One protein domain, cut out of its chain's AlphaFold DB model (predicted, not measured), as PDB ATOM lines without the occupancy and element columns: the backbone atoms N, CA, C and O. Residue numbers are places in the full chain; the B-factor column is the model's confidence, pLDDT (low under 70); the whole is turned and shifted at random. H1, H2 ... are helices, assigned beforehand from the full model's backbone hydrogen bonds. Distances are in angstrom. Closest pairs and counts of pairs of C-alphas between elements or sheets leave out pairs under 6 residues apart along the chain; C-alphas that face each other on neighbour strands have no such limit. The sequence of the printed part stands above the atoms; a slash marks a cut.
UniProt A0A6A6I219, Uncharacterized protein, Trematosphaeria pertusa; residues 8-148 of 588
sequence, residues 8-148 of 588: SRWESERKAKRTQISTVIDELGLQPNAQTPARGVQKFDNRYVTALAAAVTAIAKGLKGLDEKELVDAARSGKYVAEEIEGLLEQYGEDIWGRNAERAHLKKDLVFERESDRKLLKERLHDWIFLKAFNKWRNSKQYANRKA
ATOM      1  N   SER A   8     322.440 276.487 260.853       58.34
ATOM      2  CA  SER A   8     321.723 275.264 261.244       58.34
ATOM      3  C   SER A   8     320.792 275.460 262.449       58.34
ATOM      4  O   SER A   8     319.880 274.652 262.666       58.34
ATOM      5  N   ARG A   9     320.986 276.544 263.217       72.50
ATOM      6  CA  ARG A   9     320.227 276.855 264.434       72.50
ATOM      7  C   ARG A   9     318.755 277.116 264.120       72.50
ATOM      8  O   ARG A   9     317.893 276.450 264.678       72.50
ATOM      9  N   TRP A  10     318.454 277.987 263.157       76.31
ATOM     10  CA  TRP A  10     317.074 278.392 262.851       76.31
ATOM     11  C   TRP A  10     316.189 277.270 262.298       76.31
ATOM     12  O   TRP A  10     315.012 277.190 262.646       76.31
ATOM     13  N   GLU A  11     316.728 276.352 261.494       67.88
ATOM     14  CA  GLU A  11     315.957 275.194 261.015       67.88
ATOM     15  C   GLU A  11     315.648 274.198 262.138       67.88
ATOM     16  O   GLU A  11     314.532 273.667 262.214       67.88
ATOM     17  N   SER A  12     316.624 273.977 263.021       64.75
ATOM     18  CA  SER A  12     316.529 273.045 264.146       64.75
ATOM     19  C   SER A  12     315.628 273.593 265.252       64.75
ATOM     20  O   SER A  12     314.709 272.908 265.700       64.75
ATOM     21  N   GLU A  13     315.813 274.853 265.644       64.06
ATOM     22  CA  GLU A  13     314.992 275.536 266.650       64.06
ATOM     23  C   GLU A  13     313.532 275.659 266.207       64.06
ATOM     24  O   GLU A  13     312.616 275.488 267.020       64.06
ATOM     25  N   ARG A  14     313.301 275.835 264.898       64.69
ATOM     26  CA  ARG A  14     311.966 275.817 264.295       64.69
ATOM     27  C   ARG A  14     311.296 274.450 264.394       64.69
ATOM     28  O   ARG A  14     310.144 274.378 264.825       64.69
ATOM     29  N   LYS A  15     311.975 273.378 263.965       60.91
ATOM     30  CA  LYS A  15     311.410 272.015 263.982       60.91
ATOM     31  C   LYS A  15     311.178 271.525 265.412       60.91
ATOM     32  O   LYS A  15     310.169 270.881 265.680       60.91
ATOM     33  N   ALA A  16     312.066 271.885 266.332       53.44
ATOM     34  CA  ALA A  16     312.067 271.348 267.684       53.44
ATOM     35  C   ALA A  16     311.197 272.126 268.692       53.44
ATOM     36  O   ALA A  16     311.146 271.733 269.854       53.44
ATOM     37  N   LYS A  17     310.519 273.222 268.296       60.69
ATOM     38  CA  LYS A  17     309.798 274.138 269.218       60.69
ATOM     39  C   LYS A  17     310.665 274.615 270.405       60.69
ATOM     40  O   LYS A  17     310.123 274.931 271.463       60.69
ATOM     41  N   ARG A  18     311.997 274.627 270.254       58.59
ATOM     42  CA  ARG A  18     312.935 274.736 271.386       58.59
ATOM     43  C   ARG A  18     313.065 276.157 271.932       58.59
ATOM     44  O   ARG A  18     313.103 276.315 273.145       58.59
ATOM     45  N   THR A  19     313.055 277.178 271.077       74.31
ATOM     46  CA  THR A  19     313.286 278.561 271.525       74.31
ATOM     47  C   THR A  19     311.972 279.314 271.675       74.31
ATOM     48  O   THR A  19     311.260 279.569 270.700       74.31
ATOM     49  N   GLN A  20     311.630 279.665 272.914       86.62
ATOM     50  CA  GLN A  20     310.469 280.496 273.214       86.62
ATOM     51  C   GLN A  20     310.879 281.970 273.286       86.62
ATOM     52  O   GLN A  20     311.989 282.299 273.692       86.62
ATOM     53  N   ILE A  21     309.957 282.873 272.934       91.56
ATOM     54  CA  ILE A  21     310.175 284.323 273.076       91.56
ATOM     55  C   ILE A  21     310.515 284.688 274.532       91.56
ATOM     56  O   ILE A  21     311.334 285.569 274.752       91.56
ATOM     57  N   SER A  22     309.923 283.998 275.514       90.50
ATOM     58  CA  SER A  22     310.254 284.162 276.936       90.50
ATOM     59  C   SER A  22     311.727 283.888 277.224       90.50
ATOM     60  O   SER A  22     312.358 284.694 277.891       90.50
ATOM     61  N   THR A  23     312.294 282.819 276.659       91.44
ATOM     62  CA  THR A  23     313.713 282.477 276.822       91.44
ATOM     63  C   THR A  23     314.619 283.583 276.293       91.44
ATOM     64  O   THR A  23     315.551 283.982 276.977       91.44
ATOM     65  N   VAL A  24     314.318 284.130 275.110       94.25
ATOM     66  CA  VAL A  24     315.106 285.232 274.530       94.25
ATOM     67  C   VAL A  24     314.986 286.511 275.368       94.25
ATOM     68  O   VAL A  24     315.975 287.205 275.573       94.25
ATOM     69  N   ILE A  25     313.794 286.807 275.895       95.50
ATOM     70  CA  ILE A  25     313.558 287.947 276.797       95.50
ATOM     71  C   ILE A  25     314.345 287.781 278.107       95.50
ATOM     72  O   ILE A  25     315.019 288.717 278.530       95.50
ATOM     73  N   ASP A  26     314.328 286.588 278.708       93.44
ATOM     74  CA  ASP A  26     315.125 286.279 279.899       93.44
ATOM     75  C   ASP A  26     316.638 286.342 279.597       93.44
ATOM     76  O   ASP A  26     317.433 286.748 280.444       93.44
ATOM     77  N   GLU A  27     317.069 285.967 278.387       94.81
ATOM     78  CA  GLU A  27     318.463 286.078 277.944       94.81
ATOM     79  C   GLU A  27     318.927 287.516 277.733       94.81
ATOM     80  O   GLU A  27     320.080 287.806 278.040       94.81
ATOM     81  N   LEU A  28     318.026 288.404 277.312       96.88
ATOM     82  CA  LEU A  28     318.215 289.858 277.330       96.88
ATOM     83  C   LEU A  28     318.199 290.442 278.756       96.88
ATOM     84  O   LEU A  28     318.359 291.648 278.935       96.88
ATOM     85  N   GLY A  29     317.969 289.604 279.770       96.38
ATOM     86  CA  GLY A  29     317.845 290.007 281.162       96.38
ATOM     87  C   GLY A  29     316.521 290.690 281.485       96.38
ATOM     88  O   GLY A  29     316.323 291.045 282.631       96.38
ATOM     89  N   LEU A  30     315.597 290.864 280.545       96.62
ATOM     90  CA  LEU A  30     314.386 291.653 280.764       96.62
ATOM     91  C   LEU A  30     313.382 290.889 281.637       96.62
ATOM     92  O   LEU A  30     313.024 289.751 281.334       96.62
ATOM     93  N   GLN A  31     312.881 291.519 282.697       93.94
ATOM     94  CA  GLN A  31     311.874 290.942 283.582       93.94
ATOM     95  C   GLN A  31     310.455 291.380 283.182       93.94
ATOM     96  O   GLN A  31     310.128 292.564 283.289       93.94
ATOM     97  N   PRO A  32     309.577 290.454 282.749       92.31
ATOM     98  CA  PRO A  32     308.162 290.760 282.568       92.31
ATOM     99  C   PRO A  32     307.476 291.048 283.909       92.31
ATOM    100  O   PRO A  32     307.874 290.509 284.943       92.31
ATOM    101  N   ASN A  33     306.398 291.832 283.878       90.62
ATOM    102  CA  ASN A  33     305.546 292.083 285.041       90.62
ATOM    103  C   ASN A  33     305.002 290.745 285.586       90.62
ATOM    104  O   ASN A  33     304.551 289.901 284.805       90.62
ATOM    105  N   ALA A  34     305.001 290.571 286.911       83.75
ATOM    106  CA  ALA A  34     304.503 289.380 287.606       83.75
ATOM    107  C   ALA A  34     303.043 289.011 287.265       83.75
ATOM    108  O   ALA A  34     302.672 287.842 287.309       83.75
ATOM    109  N   GLN A  35     302.219 289.989 286.881       80.62
ATOM    110  CA  GLN A  35     300.829 289.800 286.454       80.62
ATOM    111  C   GLN A  35     300.696 289.350 284.990       80.62
ATOM    112  O   GLN A  35     299.587 289.136 284.492       80.62
ATOM    113  N   THR A  36     301.805 289.226 284.260       75.25
ATOM    114  CA  THR A  36     301.784 288.769 282.874       75.25
ATOM    115  C   THR A  36     301.401 287.288 282.834       75.25
ATOM    116  O   THR A  36     302.091 286.458 283.428       75.25
ATOM    117  N   PRO A  37     300.332 286.903 282.113       71.62
ATOM    118  CA  PRO A  37     299.950 285.503 282.016       71.62
ATOM    119  C   PRO A  37     301.064 284.690 281.347       71.62
ATOM    120  O   PRO A  37     301.652 285.122 280.355       71.62
ATOM    121  N   ALA A  38     301.283 283.456 281.820       61.59
ATOM    122  CA  ALA A  38     302.281 282.526 281.267       61.59
ATOM    123  C   ALA A  38     302.119 282.269 279.751       61.59
ATOM    124  O   ALA A  38     303.033 281.790 279.081       61.59
ATOM    125  N   ARG A  39     300.943 282.586 279.192       60.44
ATOM    126  CA  ARG A  39     300.668 282.620 277.756       60.44
ATOM    127  C   ARG A  39     300.085 283.978 277.389       60.44
ATOM    128  O   ARG A  39     298.977 284.298 277.807       60.44
ATOM    129  N   GLY A  40     300.788 284.745 276.562       72.44
ATOM    130  CA  GLY A  40     300.285 286.029 276.082       72.44
ATOM    131  C   GLY A  40     301.377 286.984 275.624       72.44
ATOM    132  O   GLY A  40     302.545 286.619 275.488       72.44
ATOM    133  N   VAL A  41     300.963 288.220 275.353       81.19
ATOM    134  CA  VAL A  41     301.877 289.339 275.112       81.19
ATOM    135  C   VAL A  41     302.555 289.676 276.435       81.19
ATOM    136  O   VAL A  41     301.872 289.974 277.411       81.19
ATOM    137  N   GLN A  42     303.886 289.612 276.454       87.75
ATOM    138  CA  GLN A  42     304.683 289.986 277.620       87.75
ATOM    139  C   GLN A  42     304.492 291.480 277.914       87.75
ATOM    140  O   GLN A  42     304.611 292.292 276.992       87.75
ATOM    141  N   LYS A  43     304.156 291.825 279.160       92.44
ATOM    142  CA  LYS A  43     304.033 293.213 279.629       92.44
ATOM    143  C   LYS A  43     305.226 293.543 280.520       92.44
ATOM    144  O   LYS A  43     305.696 292.677 281.252       92.44
ATOM    145  N   PHE A  44     305.698 294.782 280.458       95.56
ATOM    146  CA  PHE A  44     306.850 295.256 281.217       95.56
ATOM    147  C   PHE A  44     306.458 296.507 281.994       95.56
ATOM    148  O   PHE A  44     305.695 297.325 281.485       95.56
ATOM    149  N   ASP A  45     306.979 296.648 283.210       95.00
ATOM    150  CA  ASP A  45     306.700 297.820 284.049       95.00
ATOM    151  C   ASP A  45     307.564 299.019 283.644       95.00
ATOM    152  O   ASP A  45     307.121 300.165 283.684       95.00
ATOM    153  N   ASN A  46     308.784 298.762 283.164       96.25
ATOM    154  CA  ASN A  46     309.662 299.805 282.654       96.25
ATOM    155  C   ASN A  46     309.163 300.336 281.291       96.25
ATOM    156  O   ASN A  46     308.910 299.577 280.342       96.25
ATOM    157  N   ARG A  47     309.050 301.667 281.181       97.00
ATOM    158  CA  ARG A  47     308.549 302.355 279.978       97.00
ATOM    159  C   ARG A  47     309.434 302.149 278.745       97.00
ATOM    160  O   ARG A  47     308.903 301.986 277.648       97.00
ATOM    161  N   TYR A  48     310.754 302.112 278.917       97.62
ATOM    162  CA  TYR A  48     311.716 301.945 277.826       97.62
ATOM    163  C   TYR A  48     311.688 300.517 277.293       97.62
ATOM    164  O   TYR A  48     311.643 300.315 276.085       97.62
ATOM    165  N   VAL A  49     311.583 299.521 278.177       97.31
ATOM    166  CA  VAL A  49     311.411 298.118 277.767       97.31
ATOM    167  C   VAL A  49     310.091 297.919 277.017       97.31
ATOM    168  O   VAL A  49     310.036 297.206 276.013       97.31
ATOM    169  N   THR A  50     309.022 298.586 277.457       96.50
ATOM    170  CA  THR A  50     307.736 298.581 276.747       96.50
ATOM    171  C   THR A  50     307.858 299.203 275.352       96.50
ATOM    172  O   THR A  50     307.360 298.626 274.379       96.50
ATOM    173  N   ALA A  51     308.558 300.337 275.230       97.06
ATOM    174  CA  ALA A  51     308.827 300.989 273.949       97.06
ATOM    175  C   ALA A  51     309.685 300.107 273.022       97.06
ATOM    176  O   ALA A  51     309.311 299.894 271.867       97.06
ATOM    177  N   LEU A  52     310.748 299.488 273.544       97.88
ATOM    178  CA  LEU A  52     311.575 298.517 272.828       97.88
ATOM    179  C   LEU A  52     310.734 297.342 272.309       97.88
ATOM    180  O   LEU A  52     310.804 296.994 271.131       97.88
ATOM    181  N   ALA A  53     309.892 296.740 273.155       96.81
ATOM    182  CA  ALA A  53     309.032 295.626 272.757       96.81
ATOM    183  C   ALA A  53     308.043 296.022 271.642       96.81
ATOM    184  O   ALA A  53     307.725 295.204 270.760       96.81
ATOM    185  N   ALA A  54     307.556 297.267 271.659       96.56
ATOM    186  CA  ALA A  54     306.727 297.830 270.599       96.56
ATOM    187  C   ALA A  54     307.525 298.034 269.300       96.56
ATOM    188  O   ALA A  54     307.054 297.612 268.241       96.56
ATOM    189  N   ALA A  55     308.743 298.577 269.379       98.00
ATOM    190  CA  ALA A  55     309.635 298.792 268.241       98.00
ATOM    191  C   ALA A  55     310.068 297.468 267.582       98.00
ATOM    192  O   ALA A  55     309.895 297.288 266.377       98.00
ATOM    193  N   VAL A  56     310.468 296.467 268.373       97.88
ATOM    194  CA  VAL A  56     310.725 295.088 267.911       97.88
ATOM    195  C   VAL A  56     309.497 294.507 267.200       97.88
ATOM    196  O   VAL A  56     309.602 293.845 266.166       97.88
ATOM    197  N   THR A  57     308.294 294.775 267.718       96.31
ATOM    198  CA  THR A  57     307.043 294.342 267.077       96.31
ATOM    199  C   THR A  57     306.770 295.092 265.767       96.31
ATOM    200  O   THR A  57     306.173 294.509 264.859       96.31
ATOM    201  N   ALA A  58     307.173 296.358 265.652       97.38
ATOM    202  CA  ALA A  58     307.060 297.146 264.429       97.38
ATOM    203  C   ALA A  58     308.014 296.631 263.340       97.38
ATOM    204  O   ALA A  58     307.556 296.360 262.232       97.38
ATOM    205  N   ILE A  59     309.279 296.357 263.675       97.69
ATOM    206  CA  ILE A  59     310.257 295.766 262.745       97.69
ATOM    207  C   ILE A  59     309.780 294.385 262.282       97.69
ATOM    208  O   ILE A  59     309.657 294.129 261.086       97.69
ATOM    209  N   ALA A  60     309.350 293.521 263.210       96.69
ATOM    210  CA  ALA A  60     308.786 292.214 262.860       96.69
ATOM    211  C   ALA A  60     307.507 292.311 261.996       96.69
ATOM    212  O   ALA A  60     307.170 291.380 261.263       96.69
ATOM    213  N   LYS A  61     306.756 293.422 262.076       95.50
ATOM    214  CA  LYS A  61     305.633 293.718 261.167       95.50
ATOM    215  C   LYS A  61     306.116 294.204 259.794       95.50
ATOM    216  O   LYS A  61     305.371 293.989 258.843       95.50
ATOM    217  N   GLY A  62     307.277 294.842 259.685       96.44
ATOM    218  CA  GLY A  62     307.897 295.216 258.411       96.44
ATOM    219  C   GLY A  62     308.299 294.000 257.574       96.44
ATOM    220  O   GLY A  62     308.156 294.018 256.361       96.44
ATOM    221  N   LEU A  63     308.635 292.882 258.225       95.38
ATOM    222  CA  LEU A  63     308.942 291.597 257.574       95.38
ATOM    223  C   LEU A  63     307.714 290.880 256.969       95.38
ATOM    224  O   LEU A  63     307.785 289.716 256.573       95.38
ATOM    225  N   LYS A  64     306.549 291.539 256.929       86.38
ATOM    226  CA  LYS A  64     305.323 290.980 256.348       86.38
ATOM    227  C   LYS A  64     305.405 291.062 254.829       86.38
ATOM    228  O   LYS A  64     305.306 292.143 254.270       86.38
ATOM    229  N   GLY A  65     305.528 289.911 254.186       89.19
ATOM    230  CA  GLY A  65     305.665 289.801 252.734       89.19
ATOM    231  C   GLY A  65     306.638 288.696 252.358       89.19
ATOM    232  O   GLY A  65     306.433 288.049 251.341       89.19
ATOM    233  N   LEU A  66     307.600 288.425 253.242       94.69
ATOM    234  CA  LEU A  66     308.496 287.291 253.099       94.69
ATOM    235  C   LEU A  66     307.721 285.982 253.242       94.69
ATOM    236  O   LEU A  66     306.908 285.807 254.165       94.69
ATOM    237  N   ASP A  67     307.986 285.064 252.324       93.50
ATOM    238  CA  ASP A  67     307.526 283.696 252.433       93.50
ATOM    239  C   ASP A  67     308.277 282.936 253.545       93.50
ATOM    240  O   ASP A  67     309.118 283.465 254.276       93.50
ATOM    241  N   GLU A  68     307.925 281.667 253.738       91.88
ATOM    242  CA  GLU A  68     308.533 280.849 254.790       91.88
ATOM    243  C   GLU A  68     310.048 280.670 254.616       91.88
ATOM    244  O   GLU A  68     310.766 280.614 255.614       91.88
ATOM    245  N   LYS A  69     310.520 280.538 253.374       92.25
ATOM    246  CA  LYS A  69     311.927 280.295 253.050       92.25
ATOM    247  C   LYS A  69     312.714 281.591 253.135       92.25
ATOM    248  O   LYS A  69     313.733 281.625 253.811       92.25
ATOM    249  N   GLU A  70     312.179 282.661 252.563       95.44
ATOM    250  CA  GLU A  70     312.746 284.002 252.621       95.44
ATOM    251  C   GLU A  70     312.899 284.480 254.065       95.44
ATOM    252  O   GLU A  70     313.923 285.055 254.414       95.44
ATOM    253  N   LEU A  71     311.932 284.185 254.944       94.50
ATOM    254  CA  LEU A  71     312.041 284.531 256.360       94.50
ATOM    255  C   LEU A  71     313.132 283.719 257.082       94.50
ATOM    256  O   LEU A  71     313.787 284.244 257.980       94.50
ATOM    257  N   VAL A  72     313.345 282.453 256.703       91.94
ATOM    258  CA  VAL A  72     314.450 281.625 257.226       91.94
ATOM    259  C   VAL A  72     315.796 282.131 256.720       91.94
ATOM    260  O   VAL A  72     316.736 282.229 257.504       91.94
ATOM    261  N   ASP A  73     315.893 282.485 255.444       92.62
ATOM    262  CA  ASP A  73     317.126 282.997 254.851       92.62
ATOM    263  C   ASP A  73     317.464 284.394 255.387       92.62
ATOM    264  O   ASP A  73     318.620 284.666 255.720       92.62
ATOM    265  N   ALA A  74     316.455 285.238 255.607       95.00
ATOM    266  CA  ALA A  74     316.595 286.502 256.320       95.00
ATOM    267  C   ALA A  74     317.067 286.282 257.766       95.00
ATOM    268  O   ALA A  74     318.006 286.945 258.190       95.00
ATOM    269  N   ALA A  75     316.504 285.310 258.494       93.31
ATOM    270  CA  ALA A  75     316.936 284.983 259.858       93.31
ATOM    271  C   ALA A  75     318.355 284.392 259.919       93.31
ATOM    272  O   ALA A  75     319.031 284.467 260.941       93.31
ATOM    273  N   ARG A  76     318.832 283.768 258.842       91.06
ATOM    274  CA  ARG A  76     320.224 283.305 258.732       91.06
ATOM    275  C   ARG A  76     321.179 284.442 258.420       91.06
ATOM    276  O   ARG A  76     322.338 284.407 258.827       91.06
ATOM    277  N   SER A  77     320.701 285.424 257.670       89.12
ATOM    278  CA  SER A  77     321.449 286.622 257.356       89.12
ATOM    279  C   SER A  77     321.421 287.553 258.562       89.12
ATOM    280  O   SER A  77     320.551 288.410 258.679       89.12
ATOM    281  N   GLY A  78     322.443 287.472 259.416       86.94
ATOM    282  CA  GLY A  78     322.634 288.430 260.515       86.94
ATOM    283  C   GLY A  78     322.762 289.900 260.070       86.94
ATOM    284  O   GLY A  78     322.935 290.774 260.909       86.94
ATOM    285  N   LYS A  79     322.698 290.181 258.759       93.56
ATOM    286  CA  LYS A  79     322.684 291.518 258.159       93.56
ATOM    287  C   LYS A  79     321.279 292.051 257.866       93.56
ATOM    288  O   LYS A  79     321.146 293.254 257.702       93.56
ATOM    289  N   TYR A  80     320.256 291.194 257.767       95.38
ATOM    290  CA  TYR A  80     318.952 291.588 257.213       95.38
ATOM    291  C   TYR A  80     318.250 292.676 258.038       95.38
ATOM    292  O   TYR A  80     317.626 293.554 257.464       95.38
ATOM    293  N   VAL A  81     318.362 292.610 259.367       97.12
ATOM    294  CA  VAL A  81     317.795 293.597 260.309       97.12
ATOM    295  C   VAL A  81     318.882 294.307 261.131       97.12
ATOM    296  O   VAL A  81     318.647 294.721 262.266       97.12
ATOM    297  N   ALA A  82     320.124 294.333 260.633       96.94
ATOM    298  CA  ALA A  82     321.265 294.802 261.418       96.94
ATOM    299  C   ALA A  82     321.192 296.306 261.707       96.94
ATOM    300  O   ALA A  82     321.442 296.712 262.838       96.94
ATOM    301  N   GLU A  83     320.813 297.112 260.714       97.62
ATOM    302  CA  GLU A  83     320.677 298.565 260.868       97.62
ATOM    303  C   GLU A  83     319.550 298.912 261.844       97.62
ATOM    304  O   GLU A  83     319.726 299.751 262.726       97.62
ATOM    305  N   GLU A  84     318.420 298.207 261.769       98.31
ATOM    306  CA  GLU A  84     317.312 298.388 262.701       98.31
ATOM    307  C   GLU A  84     317.703 297.993 264.125       98.31
ATOM    308  O   GLU A  84     317.309 298.670 265.071       98.31
ATOM    309  N   ILE A  85     318.487 296.926 264.303       98.12
ATOM    310  CA  ILE A  85     318.991 296.526 265.624       98.12
ATOM    311  C   ILE A  85     319.952 297.571 266.191       98.12
ATOM    312  O   ILE A  85     319.849 297.880 267.378       98.12
ATOM    313  N   GLU A  86     320.864 298.122 265.386       97.94
ATOM    314  CA  GLU A  86     321.723 299.221 265.842       97.94
ATOM    315  C   GLU A  86     320.885 300.440 266.227       97.94
ATOM    316  O   GLU A  86     321.107 300.990 267.299       97.94
ATOM    317  N   GLY A  87     319.863 300.791 265.440       98.00
ATOM    318  CA  GLY A  87     318.941 301.877 265.775       98.00
ATOM    319  C   GLY A  87     318.171 301.636 267.080       98.00
ATOM    320  O   GLY A  87     318.009 302.553 267.880       98.00
ATOM    321  N   LEU A  88     317.743 300.395 267.356       98.31
ATOM    322  CA  LEU A  88     317.133 300.040 268.647       98.31
ATOM    323  C   LEU A  88     318.118 300.205 269.810       98.31
ATOM    324  O   LEU A  88     317.728 300.648 270.888       98.31
ATOM    325  N   LEU A  89     319.375 299.813 269.615       98.19
ATOM    326  CA  LEU A  89     320.411 299.911 270.638       98.19
ATOM    327  C   LEU A  89     320.874 301.351 270.864       98.19
ATOM    328  O   LEU A  89     321.123 301.724 272.001       98.19
ATOM    329  N   GLU A  90     320.945 302.165 269.820       97.94
ATOM    330  CA  GLU A  90     321.219 303.596 269.931       97.94
ATOM    331  C   GLU A  90     320.078 304.316 270.659       97.94
ATOM    332  O   GLU A  90     320.324 305.146 271.527       97.94
ATOM    333  N   GLN A  91     318.826 303.952 270.364       98.31
ATOM    334  CA  GLN A  91     317.660 304.613 270.945       98.31
ATOM    335  C   GLN A  91     317.345 304.179 272.383       98.31
ATOM    336  O   GLN A  91     316.891 305.003 273.171       98.31
ATOM    337  N   TYR A  92     317.498 302.893 272.715       98.25
ATOM    338  CA  TYR A  92     317.051 302.334 274.001       98.25
ATOM    339  C   TYR A  92     318.173 301.681 274.816       98.25
ATOM    340  O   TYR A  92     317.942 301.278 275.956       98.25
ATOM    341  N   GLY A  93     319.366 301.506 274.239       97.88
ATOM    342  CA  GLY A  93     320.439 300.717 274.841       97.88
ATOM    343  C   GLY A  93     320.935 301.292 276.161       97.88
ATOM    344  O   GLY A  93     321.029 300.561 277.145       97.88
ATOM    345  N   GLU A  94     321.192 302.599 276.190       98.06
ATOM    346  CA  GLU A  94     321.680 303.307 277.376       98.06
ATOM    347  C   GLU A  94     320.621 303.368 278.490       98.06
ATOM    348  O   GLU A  94     320.944 303.085 279.637       98.06
ATOM    349  N   ASP A  95     319.349 303.622 278.165       98.31
ATOM    350  CA  ASP A  95     318.259 303.714 279.154       98.31
ATOM    351  C   ASP A  95     317.868 302.365 279.787       98.31
ATOM    352  O   ASP A  95     317.340 302.330 280.901       98.31
ATOM    353  N   ILE A  96     318.062 301.253 279.069       98.06
ATOM    354  CA  ILE A  96     317.692 299.905 279.535       98.06
ATOM    355  C   ILE A  96     318.899 299.205 280.166       98.06
ATOM    356  O   ILE A  96     318.813 298.713 281.289       98.06
ATOM    357  N   TRP A  97     320.026 299.153 279.450       98.44
ATOM    358  CA  TRP A  97     321.203 298.363 279.828       98.44
ATOM    359  C   TRP A  97     322.439 299.208 280.157       98.44
ATOM    360  O   TRP A  97     323.489 298.628 280.447       98.44
ATOM    361  N   GLY A  98     322.359 300.540 280.133       97.81
ATOM    362  CA  GLY A  98     323.477 301.409 280.500       97.81
ATOM    363  C   GLY A  98     323.906 301.237 281.958       97.81
ATOM    364  O   GLY A  98     323.148 300.757 282.813       97.81
ATOM    365  N   ARG A  99     325.140 301.637 282.274       97.25
ATOM    366  CA  ARG A  99     325.668 301.570 283.653       97.25
ATOM    367  C   ARG A  99     324.886 302.440 284.629       97.25
ATOM    368  O   ARG A  99     324.759 302.077 285.793       97.25
ATOM    369  N   ASN A 100     324.368 303.561 284.138       96.69
ATOM    370  CA  ASN A 100     323.658 304.558 284.934       96.69
ATOM    371  C   ASN A 100     322.127 304.416 284.855       96.69
ATOM    372  O   ASN A 100     321.411 305.238 285.420       96.69
ATOM    373  N   ALA A 101     321.620 303.403 284.147       96.00
ATOM    374  CA  ALA A 101     320.190 303.150 284.011       96.00
ATOM    375  C   ALA A 101     319.565 302.585 285.294       96.00
ATOM    376  O   ALA A 101     320.232 301.992 286.145       96.00
ATOM    377  N   GLU A 102     318.241 302.688 285.404       95.06
ATOM    378  CA  GLU A 102     317.481 302.006 286.449       95.06
ATOM    379  C   GLU A 102     317.354 300.507 286.125       95.06
ATOM    380  O   GLU A 102     316.464 300.080 285.390       95.06
ATOM    381  N   ARG A 103     318.231 299.679 286.698       95.12
ATOM    382  CA  ARG A 103     318.382 298.251 286.345       95.12
ATOM    383  C   ARG A 103     317.450 297.292 287.102       95.12
ATOM    384  O   ARG A 103     317.600 296.082 286.980       95.12
ATOM    385  N   ALA A 104     316.459 297.791 287.849       94.75
ATOM    386  CA  ALA A 104     315.530 296.955 288.631       94.75
ATOM    387  C   ALA A 104     314.687 295.987 287.773       94.75
ATOM    388  O   ALA A 104     314.188 294.977 288.259       94.75
ATOM    389  N   HIS A 105     314.541 296.290 286.482       93.00
ATOM    390  CA  HIS A 105     313.835 295.462 285.509       93.00
ATOM    391  C   HIS A 105     314.731 294.393 284.849       93.00
ATOM    392  O   HIS A 105     314.267 293.699 283.940       93.00
ATOM    393  N   LEU A 106     315.999 294.273 285.273       95.62
ATOM    394  CA  LEU A 106     316.970 293.320 284.740       95.62
ATOM    395  C   LEU A 106     317.246 292.164 285.716       95.62
ATOM    396  O   LEU A 106     317.629 292.371 286.861       95.62
ATOM    397  N   LYS A 107     317.133 290.924 285.231       93.62
ATOM    398  CA  LYS A 107     317.562 289.690 285.918       93.62
ATOM    399  C   LYS A 107     319.026 289.332 285.666       93.62
ATOM    400  O   LYS A 107     319.586 288.510 286.385       93.62
ATOM    401  N   LYS A 108     319.619 289.865 284.594       93.81
ATOM    402  CA  LYS A 108     321.009 289.613 284.191       93.81
ATOM    403  C   LYS A 108     321.752 290.931 284.093       93.81
ATOM    404  O   LYS A 108     321.210 291.901 283.569       93.81
ATOM    405  N   ASP A 109     323.003 290.935 284.535       95.06
ATOM    406  CA  ASP A 109     323.842 292.131 284.555       95.06
ATOM    407  C   ASP A 109     324.497 292.407 283.187       95.06
ATOM    408  O   ASP A 109     325.715 292.360 283.031       95.06
ATOM    409  N   LEU A 110     323.670 292.646 282.163       96.69
ATOM    410  CA  LEU A 110     324.136 293.036 280.827       96.69
ATOM    411  C   LEU A 110     324.397 294.540 280.781       96.69
ATOM    412  O   LEU A 110     323.523 295.327 281.146       96.69
ATOM    413  N   VAL A 111     325.588 294.944 280.349       97.88
ATOM    414  CA  VAL A 111     326.012 296.351 280.339       97.88
ATOM    415  C   VAL A 111     326.208 296.826 278.902       97.88
ATOM    416  O   VAL A 111     327.084 296.322 278.206       97.88
ATOM    417  N   PHE A 112     325.413 297.799 278.452       97.88
ATOM    418  CA  PHE A 112     325.387 298.261 277.057       97.88
ATOM    419  C   PHE A 112     326.762 298.701 276.529       97.88
ATOM    420  O   PHE A 112     327.135 298.394 275.399       97.88
ATOM    421  N   GLU A 113     327.540 299.382 277.365       97.94
ATOM    422  CA  GLU A 113     328.856 299.931 277.044       97.94
ATOM    423  C   GLU A 113     329.946 298.848 276.970       97.94
ATOM    424  O   GLU A 113     331.061 299.110 276.517       97.94
ATOM    425  N   ARG A 114     329.661 297.623 277.433       98.00
ATOM    426  CA  ARG A 114     330.585 296.489 277.339       98.00
ATOM    427  C   ARG A 114     330.396 295.801 275.986       98.00
ATOM    428  O   ARG A 114     329.346 295.229 275.718       98.00
ATOM    429  N   GLU A 115     331.440 295.776 275.160       97.62
ATOM    430  CA  GLU A 115     331.365 295.248 273.785       97.62
ATOM    431  C   GLU A 115     330.891 293.782 273.705       97.62
ATOM    432  O   GLU A 115     330.131 293.423 272.804       97.62
ATOM    433  N   SER A 116     331.274 292.931 274.668       96.31
ATOM    434  CA  SER A 116     330.799 291.539 274.745       96.31
ATOM    435  C   SER A 116     329.283 291.451 274.920       96.31
ATOM    436  O   SER A 116     328.618 290.660 274.248       96.31
ATOM    437  N   ASP A 117     328.739 292.287 275.799       97.56
ATOM    438  CA  ASP A 117     327.321 292.292 276.141       97.56
ATOM    439  C   ASP A 117     326.542 292.967 275.019       97.56
ATOM    440  O   ASP A 117     325.510 292.455 274.600       97.56
ATOM    441  N   ARG A 118     327.082 294.045 274.435       97.38
ATOM    442  CA  ARG A 118     326.520 294.692 273.247       97.38
ATOM    443  C   ARG A 118     326.381 293.711 272.084       97.38
ATOM    444  O   ARG A 118     325.344 293.696 271.422       97.38
ATOM    445  N   LYS A 119     327.380 292.855 271.850       96.62
ATOM    446  CA  LYS A 119     327.296 291.786 270.843       96.62
ATOM    447  C   LYS A 119     326.168 290.800 271.160       96.62
ATOM    448  O   LYS A 119     325.370 290.493 270.275       96.62
ATOM    449  N   LEU A 120     326.062 290.351 272.411       95.31
ATOM    450  CA  LEU A 120     324.984 289.461 272.846       95.31
ATOM    451  C   LEU A 120     323.603 290.115 272.682       95.31
ATOM    452  O   LEU A 120     322.682 289.476 272.178       95.31
ATOM    453  N   LEU A 121     323.455 291.392 273.046       97.25
ATOM    454  CA  LEU A 121     322.214 292.150 272.873       97.25
ATOM    455  C   LEU A 121     321.786 292.181 271.400       97.25
ATOM    456  O   LEU A 121     320.624 291.903 271.108       97.25
ATOM    457  N   LYS A 122     322.716 292.424 270.462       97.44
ATOM    458  CA  LYS A 122     322.430 292.374 269.015       97.44
ATOM    459  C   LYS A 122     321.907 291.004 268.587       97.44
ATOM    460  O   LYS A 122     320.880 290.914 267.917       97.44
ATOM    461  N   GLU A 123     322.585 289.936 269.003       94.56
ATOM    462  CA  GLU A 123     322.198 288.560 268.670       94.56
ATOM    463  C   GLU A 123     320.806 288.208 269.217       94.56
ATOM    464  O   GLU A 123     319.979 287.636 268.507       94.56
ATOM    465  N   ARG A 124     320.498 288.596 270.458       95.50
ATOM    466  CA  ARG A 124     319.207 288.280 271.085       95.50
ATOM    467  C   ARG A 124     318.063 289.166 270.607       95.50
ATOM    468  O   ARG A 124     316.942 288.676 270.474       95.50
ATOM    469  N   LEU A 125     318.321 290.429 270.266       97.38
ATOM    470  CA  LEU A 125     317.334 291.283 269.597       97.38
ATOM    471  C   LEU A 125     316.984 290.740 268.209       97.38
ATOM    472  O   LEU A 125     315.802 290.673 267.865       97.38
ATOM    473  N   HIS A 126     317.981 290.269 267.458       96.38
ATOM    474  CA  HIS A 126     317.761 289.570 266.196       96.38
ATOM    475  C   HIS A 126     316.846 288.351 266.385       96.38
ATOM    476  O   HIS A 126     315.810 288.241 265.719       96.38
ATOM    477  N   ASP A 127     317.174 287.466 267.334       94.56
ATOM    478  CA  ASP A 127     316.359 286.287 267.647       94.56
ATOM    479  C   ASP A 127     314.909 286.677 267.992       94.56
ATOM    480  O   ASP A 127     313.948 286.062 267.514       94.56
ATOM    481  N   TRP A 128     314.724 287.739 268.779       95.88
ATOM    482  CA  TRP A 128     313.402 288.199 269.195       95.88
ATOM    483  C   TRP A 128     312.548 288.703 268.021       95.88
ATOM    484  O   TRP A 128     311.368 288.335 267.915       95.88
ATOM    485  N   ILE A 129     313.133 289.506 267.125       96.88
ATOM    486  CA  ILE A 129     312.466 290.041 265.929       96.88
ATOM    487  C   ILE A 129     311.966 288.889 265.047       96.88
ATOM    488  O   ILE A 129     310.771 288.823 264.727       96.88
ATOM    489  N   PHE A 130     312.841 287.937 264.710       95.50
ATOM    490  CA  PHE A 130     312.479 286.829 263.828       95.50
ATOM    491  C   PHE A 130     311.486 285.862 264.469       95.50
ATOM    492  O   PHE A 130     310.525 285.458 263.811       95.50
ATOM    493  N   LEU A 131     311.604 285.553 265.767       93.44
ATOM    494  CA  LEU A 131     310.598 284.741 266.465       93.44
ATOM    495  C   LEU A 131     309.202 285.384 266.416       93.44
ATOM    496  O   LEU A 131     308.201 284.680 266.226       93.44
ATOM    497  N   LYS A 132     309.103 286.715 266.544       94.19
ATOM    498  CA  LYS A 132     307.824 287.423 266.371       94.19
ATOM    499  C   LYS A 132     307.314 287.346 264.934       94.19
ATOM    500  O   LYS A 132     306.119 287.096 264.749       94.19
ATOM    501  N   ALA A 133     308.183 287.520 263.942       95.25
ATOM    502  CA  ALA A 133     307.811 287.412 262.534       95.25
ATOM    503  C   ALA A 133     307.289 286.004 262.190       95.25
ATOM    504  O   ALA A 133     306.187 285.871 261.651       95.25
ATOM    505  N   PHE A 134     307.985 284.945 262.624       92.56
ATOM    506  CA  PHE A 134     307.559 283.552 262.435       92.56
ATOM    507  C   PHE A 134     306.225 283.243 263.114       92.56
ATOM    508  O   PHE A 134     305.355 282.603 262.517       92.56
ATOM    509  N   ASN A 135     306.035 283.694 264.358       91.06
ATOM    510  CA  ASN A 135     304.767 283.505 265.060       91.06
ATOM    511  C   ASN A 135     303.618 284.191 264.323       91.06
ATOM    512  O   ASN A 135     302.533 283.621 264.200       91.06
ATOM    513  N   LYS A 136     303.862 285.386 263.775       91.94
ATOM    514  CA  LYS A 136     302.868 286.088 262.973       91.94
ATOM    515  C   LYS A 136     302.535 285.331 261.690       91.94
ATOM    516  O   LYS A 136     301.359 285.099 261.429       91.94
ATOM    517  N   TRP A 137     303.546 284.921 260.927       93.00
ATOM    518  CA  TRP A 137     303.371 284.141 259.702       93.00
ATOM    519  C   TRP A 137     302.575 282.853 259.965       93.00
ATOM    520  O   TRP A 137     301.594 282.571 259.273       93.00
ATOM    521  N   ARG A 138     302.908 282.120 261.038       89.38
ATOM    522  CA  ARG A 138     302.205 280.891 261.440       89.38
ATOM    523  C   ARG A 138     300.738 281.160 261.766       89.38
ATOM    524  O   ARG A 138     299.868 280.418 261.311       89.38
ATOM    525  N   ASN A 139     300.460 282.217 262.526       87.25
ATOM    526  CA  ASN A 139     299.096 282.595 262.889       87.25
ATOM    527  C   ASN A 139     298.281 283.016 261.658       87.25
ATOM    528  O   ASN A 139     297.139 282.581 261.519       87.25
ATOM    529  N   SER A 140     298.874 283.783 260.736       89.19
ATOM    530  CA  SER A 140     298.242 284.141 259.462       89.19
ATOM    531  C   SER A 140     297.911 282.902 258.628       89.19
ATOM    532  O   SER A 140     296.788 282.773 258.147       89.19
ATOM    533  N   LYS A 141     298.840 281.941 258.521       88.38
ATOM    534  CA  LYS A 141     298.627 280.671 257.808       88.38
ATOM    535  C   LYS A 141     297.516 279.832 258.446       88.38
ATOM    536  O   LYS A 141     296.656 279.310 257.746       88.38
ATOM    537  N   GLN A 142     297.481 279.737 259.776       84.25
ATOM    538  CA  GLN A 142     296.409 279.038 260.493       84.25
ATOM    539  C   GLN A 142     295.046 279.717 260.341       84.25
ATOM    540  O   GLN A 142     294.027 279.031 260.292       84.25
ATOM    541  N   TYR A 143     295.006 281.050 260.300       87.44
ATOM    542  CA  TYR A 143     293.775 281.797 260.055       87.44
ATOM    543  C   TYR A 143     293.276 281.585 258.622       87.44
ATOM    544  O   TYR A 143     292.105 281.278 258.433       87.44
ATOM    545  N   ALA A 144     294.171 281.652 257.630       89.88
ATOM    546  CA  ALA A 144     293.844 281.361 256.237       89.88
ATOM    547  C   ALA A 144     293.309 279.930 256.061       89.88
ATOM    548  O   ALA A 144     292.276 279.743 255.429       89.88
ATOM    549  N   ASN A 145     293.946 278.938 256.694       86.00
ATOM    550  CA  ASN A 145     293.482 277.549 256.660       86.00
ATOM    551  C   ASN A 145     292.100 277.379 257.304       86.00
ATOM    552  O   ASN A 145     291.253 276.706 256.731       86.00
ATOM    553  N   ARG A 146     291.852 277.998 258.468       88.44
ATOM    554  CA  ARG A 146     290.529 277.960 259.116       88.44
ATOM    555  C   ARG A 146     289.460 278.652 258.277       88.44
ATOM    556  O   ARG A 146     288.361 278.133 258.161       88.44
ATOM    557  N   LYS A 147     289.783 279.788 257.654       92.38
ATOM    558  CA  LYS A 147     288.870 280.484 256.742       92.38
ATOM    559  C   LYS A 147     288.547 279.634 255.508       92.38
ATOM    560  O   LYS A 147     287.393 279.582 255.110       92.38
ATOM    561  N   ALA A 148     289.542 278.954 254.935       91.38
ATOM    562  CA  ALA A 148     289.339 278.038 253.813       91.38
ATOM    563  C   ALA A 148     288.489 276.819 254.205       91.38
ATOM    564  O   ALA A 148     287.634 276.411 253.433       91.38
TER     565      ALA A 148
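This is residues 8 to 148 of the 588 residues of an uncharacterized protein of Trematosphaeria pertusa (UniProt A0A6A6I219). The long helix H6 runs through the core; H3 and H5, side by side, pack steeply on it, H2 and H4 pack along it, and H1 packs on H4. Residues 139 to 148 of H6 stick out. The printed part has 141 residues with six named helices, H1 to H6 in order: all helix, compact, radius of gyration of the C-alphas 15.4 A, spans 52 by 35 by 25 A.

H6, residues 115 to 148, is the hub. Its residues 125 to 133 touch residues 56 to 61 of H3, residues 47 to 62, at a steep tilt of 55 degrees; the closest C-alphas, Ala 60 and Ala 133, are 4.9 A apart. Each O i to N i+4 pair is within hydrogen-bond range in both.

H1, residues 8 to 15, begins at C-alpha 8 (321.723, 275.264, 261.244). H2 is residues 21 to 27, H4 68 to 76, H5 82 to 97. H6, 49.6 A long, ends at C-alpha 148 (289.339, 278.038, 253.813).

The printed part has no cut. The links H2 to H3 and H5 to H6 are long. Residues 8, 11 to 18 and 38 to 39 have pLDDT under 70.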